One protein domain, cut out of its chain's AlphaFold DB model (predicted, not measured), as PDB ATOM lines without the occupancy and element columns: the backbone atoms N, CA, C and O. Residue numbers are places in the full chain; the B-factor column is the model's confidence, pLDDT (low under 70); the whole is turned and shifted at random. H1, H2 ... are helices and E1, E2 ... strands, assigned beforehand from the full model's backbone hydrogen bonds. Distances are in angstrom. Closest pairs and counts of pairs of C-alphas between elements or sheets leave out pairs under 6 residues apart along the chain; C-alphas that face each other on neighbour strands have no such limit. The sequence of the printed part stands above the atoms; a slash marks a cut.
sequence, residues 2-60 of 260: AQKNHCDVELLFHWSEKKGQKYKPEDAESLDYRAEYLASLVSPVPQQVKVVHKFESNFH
ATOM      1  N   ALA A   2      -7.971 -13.173  23.856       51.91
ATOM      2  CA  ALA A   2      -8.958 -12.577  22.951       51.91
ATOM      3  C   ALA A   2      -9.413 -13.629  21.927       51.91
ATOM      4  O   ALA A   2      -8.861 -13.720  20.839       51.91
ATOM      5  N   GLN A   3     -10.355 -14.486  22.305       57.28
ATOM      6  CA  GLN A   3     -10.917 -15.496  21.414       57.28
ATOM      7  C   GLN A   3     -11.642 -14.802  20.243       57.28
ATOM      8  O   GLN A   3     -12.207 -13.710  20.402       57.28
ATOM      9  N   LYS A   4     -11.594 -15.398  19.043       61.69
ATOM     10  CA  LYS A   4     -12.377 -14.900  17.902       61.69
ATOM     11  C   LYS A   4     -13.872 -14.967  18.233       61.69
ATOM     12  O   LYS A   4     -14.309 -15.812  19.007       61.69
ATOM     13  N   ASN A   5     -14.633 -14.034  17.665       61.59
ATOM     14  CA  ASN A   5     -16.083 -13.906  17.830       61.59
ATOM     15  C   ASN A   5     -16.591 -13.614  19.253       61.59
ATOM     16  O   ASN A   5     -17.782 -13.715  19.463       61.59
ATOM     17  N   HIS A   6     -15.756 -13.181  20.209       63.56
ATOM     18  CA  HIS A   6     -16.178 -12.792  21.573       63.56
ATOM     19  C   HIS A   6     -16.808 -11.394  21.667       63.56
ATOM     20  O   HIS A   6     -16.298 -10.504  22.353       63.56
ATOM     21  N   CYS A   7     -17.872 -11.148  20.921       69.06
ATOM     22  CA  CYS A   7     -18.737  -9.991  21.123       69.06
ATOM     23  C   CYS A   7     -20.183 -10.429  20.989       69.06
ATOM     24  O   CYS A   7     -20.495 -11.240  20.118       69.06
ATOM     25  N   ASP A   8     -21.039  -9.846  21.815       77.06
ATOM     26  CA  ASP A   8     -22.469  -9.929  21.584       77.06
ATOM     27  C   ASP A   8     -22.793  -9.210  20.272       77.06
ATOM     28  O   ASP A   8     -22.191  -8.184  19.933       77.06
ATOM     29  N   VAL A   9     -23.700  -9.798  19.502       78.75
ATOM     30  CA  VAL A   9     -24.071  -9.318  18.171       78.75
ATOM     31  C   VAL A   9     -25.577  -9.130  18.127       78.75
ATOM     32  O   VAL A   9     -26.337 -10.049  18.431       78.75
ATOM     33  N   GLU A  10     -26.013  -7.952  17.690       85.25
ATOM     34  CA  GLU A  10     -27.403  -7.718  17.309       85.25
ATOM     35  C   GLU A  10     -27.550  -7.879  15.790       85.25
ATOM     36  O   GLU A  10     -26.946  -7.143  15.008       85.25
ATOM     37  N   LEU A  11     -28.355  -8.854  15.366       86.44
ATOM     38  CA  LEU A  11     -28.770  -9.020  13.977       86.44
ATOM     39  C   LEU A  11     -30.080  -8.265  13.771       86.44
ATOM     40  O   LEU A  11     -31.144  -8.722  14.192       86.44
ATOM     41  N   LEU A  12     -29.988  -7.095  13.143       89.19
ATOM     42  CA  LEU A  12     -31.133  -6.237  12.869       89.19
ATOM     43  C   LEU A  12     -31.708  -6.520  11.476       89.19
ATOM     44  O   LEU A  12     -31.101  -6.172  10.464       89.19
ATOM     45  N   PHE A  13     -32.897  -7.112  11.430       90.38
ATOM     46  CA  PHE A  13     -33.647  -7.350  10.202       90.38
ATOM     47  C   PHE A  13     -34.644  -6.218   9.967       90.38
ATOM     48  O   PHE A  13     -35.434  -5.881  10.851       90.38
ATOM     49  N   HIS A  14     -34.611  -5.650   8.766       90.56
ATOM     50  CA  HIS A  14     -35.568  -4.652   8.303       90.56
ATOM     51  C   HIS A  14     -36.530  -5.303   7.309       90.56
ATOM     52  O   HIS A  14     -36.082  -5.906   6.334       90.56
ATOM     53  N   TRP A  15     -37.825  -5.167   7.563       90.88
ATOM     54  CA  TRP A  15     -38.905  -5.692   6.732       90.88
ATOM     55  C   TRP A  15     -39.729  -4.517   6.216       90.88
ATOM     56  O   TRP A  15     -40.156  -3.677   7.011       90.88
ATOM     57  N   SER A  16     -39.966  -4.451   4.907       89.06
ATOM     58  CA  SER A  16     -40.858  -3.446   4.316       89.06
ATOM     59  C   SER A  16     -42.316  -3.682   4.710       89.06
ATOM     60  O   SER A  16     -43.113  -2.747   4.740       89.06
ATOM     61  N   GLU A  17     -42.655  -4.926   5.025       89.56
ATOM     62  CA  GLU A  17     -43.991  -5.393   5.357       89.56
ATOM     63  C   GLU A  17     -44.282  -5.295   6.863       89.56
ATOM     64  O   GLU A  17     -43.399  -5.065   7.699       89.56
ATOM     65  N   LYS A  18     -45.556  -5.503   7.214       94.06
ATOM     66  CA  LYS A  18     -45.999  -5.629   8.606       94.06
ATOM     67  C   LYS A  18     -45.577  -6.973   9.197       94.06
ATOM     68  O   LYS A  18     -45.413  -7.960   8.481       94.06
ATOM     69  N   LYS A  19     -45.476  -7.033  10.529       94.69
ATOM     70  CA  LYS A  19     -45.215  -8.287  11.250       94.69
ATOM     71  C   LYS A  19     -46.228  -9.368  10.868       94.69
ATOM     72  O   LYS A  19     -47.428  -9.100  10.860       94.69
ATOM     73  N   GLY A  20     -45.747 -10.577  10.577       93.56
ATOM     74  CA  GLY A  20     -46.591 -11.712  10.194       93.56
ATOM     75  C   GLY A  20     -47.186 -11.635   8.784       93.56
ATOM     76  O   GLY A  20     -47.943 -12.525   8.395       93.56
ATOM     77  N   GLN A  21     -46.867 -10.605   7.996       93.69
ATOM     78  CA  GLN A  21     -47.319 -10.517   6.615       93.69
ATOM     79  C   GLN A  21     -46.478 -11.443   5.729       93.69
ATOM     80  O   GLN A  21     -45.249 -11.377   5.706       93.69
ATOM     81  N   LYS A  22     -47.153 -12.314   4.978       90.44
ATOM     82  CA  LYS A  22     -46.506 -13.161   3.973       90.44
ATOM     83  C   LYS A  22     -46.024 -12.316   2.796       90.44
ATOM     84  O   LYS A  22     -46.688 -11.348   2.425       90.44
ATOM     85  N   TYR A  23     -44.894 -12.699   2.201       84.19
ATOM     86  CA  TYR A  23     -44.378 -12.021   1.010       84.19
ATOM     87  C   TYR A  23     -45.292 -12.280  -0.195       84.19
ATOM     88  O   TYR A  23     -45.633 -11.350  -0.927       84.19
ATOM     89  N   LYS A  24     -45.769 -13.521  -0.342       85.25
ATOM     90  CA  LYS A  24     -46.845 -13.906  -1.259       85.25
ATOM     91  C   LYS A  24     -47.987 -14.605  -0.513       85.25
ATOM     92  O   LYS A  24     -47.728 -15.288   0.477       85.25
ATOM     93  N   PRO A  25     -49.247 -14.481  -0.969       85.75
ATOM     94  CA  PRO A  25     -50.383 -15.157  -0.335       85.75
ATOM     95  C   PRO A  25     -50.208 -16.677  -0.194       85.75
ATOM     96  O   PRO A  25     -50.633 -17.254   0.807       85.75
ATOM     97  N   GLU A  26     -49.575 -17.302  -1.184       84.19
ATOM     98  CA  GLU A  26     -49.319 -18.739  -1.263       84.19
ATOM     99  C   GLU A  26     -48.143 -19.231  -0.408       84.19
ATOM    100  O   GLU A  26     -48.006 -20.439  -0.224       84.19
ATOM    101  N   ASP A  27     -47.305 -18.337   0.131       85.75
ATOM    102  CA  ASP A  27     -46.209 -18.748   1.011       85.75
ATOM    103  C   ASP A  27     -46.781 -19.449   2.256       85.75
ATOM    104  O   ASP A  27     -47.819 -19.046   2.784       85.75
ATOM    105  N   ALA A  28     -46.114 -20.483   2.771       91.12
ATOM    106  CA  ALA A  28     -46.581 -21.188   3.969       91.12
ATOM    107  C   ALA A  28     -46.659 -20.256   5.193       91.12
ATOM    108  O   ALA A  28     -47.669 -20.218   5.901       91.12
ATOM    109  N   GLU A  29     -45.637 -19.418   5.370       93.75
ATOM    110  CA  GLU A  29     -45.477 -18.501   6.497       93.75
ATOM    111  C   GLU A  29     -44.785 -17.193   6.076       93.75
ATOM    112  O   GLU A  29     -44.307 -17.053   4.951       93.75
ATOM    113  N   SER A  30     -44.739 -16.218   6.984       92.69
ATOM    114  CA  SER A  30     -44.036 -14.956   6.767       92.69
ATOM    115  C   SER A  30     -42.516 -15.098   6.926       92.69
ATOM    116  O   SER A  30     -42.007 -16.011   7.584       92.69
ATOM    117  N   LEU A  31     -41.758 -14.182   6.316       90.56
ATOM    118  CA  LEU A  31     -40.290 -14.228   6.348       90.56
ATOM    119  C   LEU A  31     -39.718 -13.977   7.751       90.56
ATOM    120  O   LEU A  31     -38.690 -14.560   8.098       90.56
ATOM    121  N   ASP A  32     -40.385 -13.159   8.568       93.19
ATOM    122  CA  ASP A  32     -40.005 -12.926   9.961       93.19
ATOM    123  C   ASP A  32     -40.168 -14.189  10.811       93.19
ATOM    124  O   ASP A  32     -39.245 -14.521  11.551       93.19
ATOM    125  N   TYR A  33     -41.252 -14.955  10.623       94.25
ATOM    126  CA  TYR A  33     -41.420 -16.255  11.281       94.25
ATOM    127  C   TYR A  33     -40.286 -17.214  10.911       94.25
ATOM    128  O   TYR A  33     -39.668 -17.821  11.784       94.25
ATOM    129  N   ARG A  34     -39.951 -17.318   9.615       93.06
ATOM    130  CA  ARG A  34     -38.834 -18.164   9.159       93.06
ATOM    131  C   ARG A  34     -37.510 -17.759   9.797       93.06
ATOM    132  O   ARG A  34     -36.739 -18.630  10.195       93.06
ATOM    133  N   ALA A  35     -37.238 -16.459   9.886       91.81
ATOM    134  CA  ALA A  35     -36.018 -15.942  10.493       91.81
ATOM    135  C   ALA A  35     -35.949 -16.248  12.000       91.81
ATOM    136  O   ALA A  35     -34.917 -16.740  12.459       91.81
ATOM    137  N   GLU A  36     -37.036 -16.029  12.748       92.69
ATOM    138  CA  GLU A  36     -37.125 -16.366  14.176       92.69
ATOM    139  C   GLU A  36     -36.953 -17.877  14.403       92.69
ATOM    140  O   GLU A  36     -36.150 -18.298  15.240       92.69
ATOM    141  N   TYR A  37     -37.629 -18.704  13.601       94.06
ATOM    142  CA  TYR A  37     -37.517 -20.155  13.691       94.06
ATOM    143  C   TYR A  37     -36.085 -20.632  13.408       94.06
ATOM    144  O   TYR A  37     -35.504 -21.356  14.214       94.06
ATOM    145  N   LEU A  38     -35.450 -20.178  12.322       92.06
ATOM    146  CA  LEU A  38     -34.065 -20.549  12.012       92.06
ATOM    147  C   LEU A  38     -33.069 -20.070  13.071       92.06
ATOM    148  O   LEU A  38     -32.120 -20.798  13.376       92.06
ATOM    149  N   ALA A  39     -33.287 -18.884  13.642       90.12
ATOM    150  CA  ALA A  39     -32.480 -18.362  14.736       90.12
ATOM    151  C   ALA A  39     -32.601 -19.227  15.997       90.12
ATOM    152  O   ALA A  39     -31.588 -19.490  16.640       90.12
ATOM    153  N   SER A  40     -33.798 -19.740  16.305       90.81
ATOM    154  CA  SER A  40     -34.010 -20.654  17.439       90.81
ATOM    155  C   SER A  40     -33.227 -21.967  17.313       90.81
ATOM    156  O   SER A  40     -32.886 -22.594  18.313       90.81
ATOM    157  N   LEU A  41     -32.901 -22.363  16.078       91.81
ATOM    158  CA  LEU A  41     -32.170 -23.588  15.783       91.81
ATOM    159  C   LEU A  41     -30.655 -23.403  15.725       91.81
ATOM    160  O   LEU A  41     -29.956 -24.408  15.598       91.81
ATOM    161  N   VAL A  42     -30.121 -22.182  15.789       88.81
ATOM    162  CA  VAL A  42     -28.678 -21.954  15.624       88.81
ATOM    163  C   VAL A  42     -27.878 -22.741  16.658       88.81
ATOM    164  O   VAL A  42     -28.262 -22.843  17.822       88.81
ATOM    165  N   SER A  43     -26.767 -23.354  16.239       81.44
ATOM    166  CA  SER A  43     -25.867 -23.988  17.200       81.44
ATOM    167  C   SER A  43     -25.426 -22.966  18.246       81.44
ATOM    168  O   SER A  43     -25.065 -21.851  17.859       81.44
ATOM    169  N   PRO A  44     -25.408 -23.341  19.541       71.62
ATOM    170  CA  PRO A  44     -24.961 -22.442  20.588       71.62
ATOM    171  C   PRO A  44     -23.582 -21.884  20.253       71.62
ATOM    172  O   PRO A  44     -22.619 -22.631  20.062       71.62
ATOM    173  N   VAL A  45     -23.502 -20.563  20.178       72.50
ATOM    174  CA  VAL A  45     -22.240 -19.836  20.169       72.50
ATOM    175  C   VAL A  45     -22.006 -19.299  21.583       72.50
ATOM    176  O   VAL A  45     -22.976 -19.011  22.282       72.50
ATOM    177  N   PRO A  46     -20.753 -19.175  22.052       68.06
ATOM    178  CA  PRO A  46     -20.480 -18.677  23.402       68.06
ATOM    179  C   PRO A  46     -20.982 -17.249  23.683       68.06
ATOM    180  O   PRO A  46     -20.920 -16.808  24.825       68.06
ATOM    181  N   GLN A  47     -21.414 -16.513  22.657       73.88
ATOM    182  CA  GLN A  47     -21.816 -15.111  22.728       73.88
ATOM    183  C   GLN A  47     -23.320 -14.934  22.568       73.88
ATOM    184  O   GLN A  47     -23.997 -15.771  21.968       73.88
ATOM    185  N   GLN A  48     -23.850 -13.811  23.051       72.62
ATOM    186  CA  GLN A  48     -25.253 -13.500  22.850       72.62
ATOM    187  C   GLN A  48     -25.473 -13.007  21.416       72.62
ATOM    188  O   GLN A  48     -24.989 -11.948  21.018       72.62
ATOM    189  N   VAL A  49     -26.236 -13.771  20.635       79.06
ATOM    190  CA  VAL A  49     -26.786 -13.300  19.359       79.06
ATOM    191  C   VAL A  49     -28.235 -12.915  19.597       79.06
ATOM    192  O   VAL A  49     -29.065 -13.761  19.922       79.06
ATOM    193  N   LYS A  50     -28.544 -11.632  19.436       86.19
ATOM    194  CA  LYS A  50     -29.903 -11.111  19.560       86.19
ATOM    195  C   LYS A  50     -30.448 -10.805  18.175       86.19
ATOM    196  O   LYS A  50     -29.876 -10.003  17.443       86.19
ATOM    197  N   VAL A  51     -31.564 -11.430  17.825       89.56
ATOM    198  CA  VAL A  51     -32.290 -11.119  16.594       89.56
ATOM    199  C   VAL A  51     -33.309 -10.026  16.895       89.56
ATOM    200  O   VAL A  51     -34.103 -10.144  17.825       89.56
ATOM    201  N   VAL A  52     -33.255  -8.937  16.133       92.44
ATOM    202  CA  VAL A  52     -34.148  -7.784  16.278       92.44
ATOM    203  C   VAL A  52     -34.840  -7.538  14.949       92.44
ATOM    204  O   VAL A  52     -34.186  -7.433  13.917       92.44
ATOM    205  N   HIS A  53     -36.163  -7.407  14.976       94.31
ATOM    206  CA  HIS A  53     -36.969  -7.139  13.790       94.31
ATOM    207  C   HIS A  53     -37.494  -5.700  13.830       94.31
ATOM    208  O   HIS A  53     -38.056  -5.263  14.834       94.31
ATOM    209  N   LYS A  54     -37.327  -4.972  12.724       94.56
ATOM    210  CA  LYS A  54     -37.978  -3.688  12.452       94.56
ATOM    211  C   LYS A  54     -38.893  -3.857  11.250       94.56
ATOM    212  O   LYS A  54     -38.420  -4.145  10.157       94.56
ATOM    213  N   PHE A  55     -40.186  -3.688  11.478       94.94
ATOM    214  CA  PHE A  55     -41.217  -3.769  10.446       94.94
ATOM    215  C   PHE A  55     -41.521  -2.392   9.878       94.94
ATOM    216  O   PHE A  55     -41.187  -1.384  10.506       94.94
ATOM    217  N   GLU A  56     -42.132  -2.371   8.695       93.94
ATOM    218  CA  GLU A  56     -42.445  -1.140   7.962       93.94
ATOM    219  C   GLU A  56     -41.207  -0.226   7.851       93.94
ATOM    220  O   GLU A  56     -41.260   0.993   8.018       93.94
ATOM    221  N   SER A  57     -40.044  -0.845   7.620       92.31
ATOM    222  CA  SER A  57     -38.738  -0.200   7.650       92.31
ATOM    223  C   SER A  57     -37.868  -0.681   6.499       92.31
ATOM    224  O   SER A  57     -37.745  -1.876   6.249       92.31
ATOM    225  N   ASN A  58     -37.192   0.259   5.840       84.00
ATOM    226  CA  ASN A  58     -36.204  -0.037   4.811       84.00
ATOM    227  C   ASN A  58     -34.791   0.200   5.353       84.00
ATOM    228  O   ASN A  58     -34.528   1.192   6.037       84.00
ATOM    229  N   PHE A  59     -33.867  -0.706   5.033       82.00
ATOM    230  CA  PHE A  59     -32.450  -0.517   5.324       82.00
ATOM    231  C   PHE A  59     -31.790   0.282   4.196       82.00
ATOM    232  O   PHE A  59     -31.808  -0.134   3.041       82.00
ATOM    233  N   HIS A  60     -31.187   1.423   4.531       77.50
ATOM    234  CA  HIS A  60     -30.569   2.337   3.559       77.50
ATOM    235  C   HIS A  60     -29.040   2.185   3.442       77.50
ATOM    236  O   HIS A  60     -28.373   3.060   2.894       77.50
TER     237      HIS A  60
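This is residues 2 to 60 of the 260 residues of an uncharacterized protein of marine metagenome (UniProt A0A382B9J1). With little regular structure, this is a two-stranded parallel ribbon, E1 beside E2, with one short helix, H1, over one face, nearer E2, and a long loop, residues 15 to 30, at one end. The 59 printed residues hold E1, H1 and E2 in that order, a right-handed strand-helix-strand unit, two parallel neighbour strands with a helix between. The class is mixed, with 22 residues in named elements. The whole is loose, radius of gyration of the C-alphas 13.9 A, and flat, 47 by 27 by 12 A.

E1, residues 9 to 14, and E2, residues 49 to 54, are parallel at 21 degrees; N 11 and O 50 are 2.8 A apart, within hydrogen-bond range. The closest C-alphas of H1, residues 31 to 40, and E2 are those of Ala 39 and Val 51, 7.5 A apart. In H1 every O i to N i+4 pair is within hydrogen-bond range.

E1 begins at C-alpha 9 (-24.071, -9.318, 18.171) and spans 15.9 A. H1 spans 14.3 A. E2 spans 16.3 A, ending at C-alpha 54 (-37.978, -3.688, 12.452).

The C-alphas of Ala 2 and Pro 25, the two farthest apart, are 47.6 A apart. The printed part has no cut. E1 to H1 is a long link, H1 to E2 a short one. The pLDDT is under 70 at residues 2 to 7 and 46.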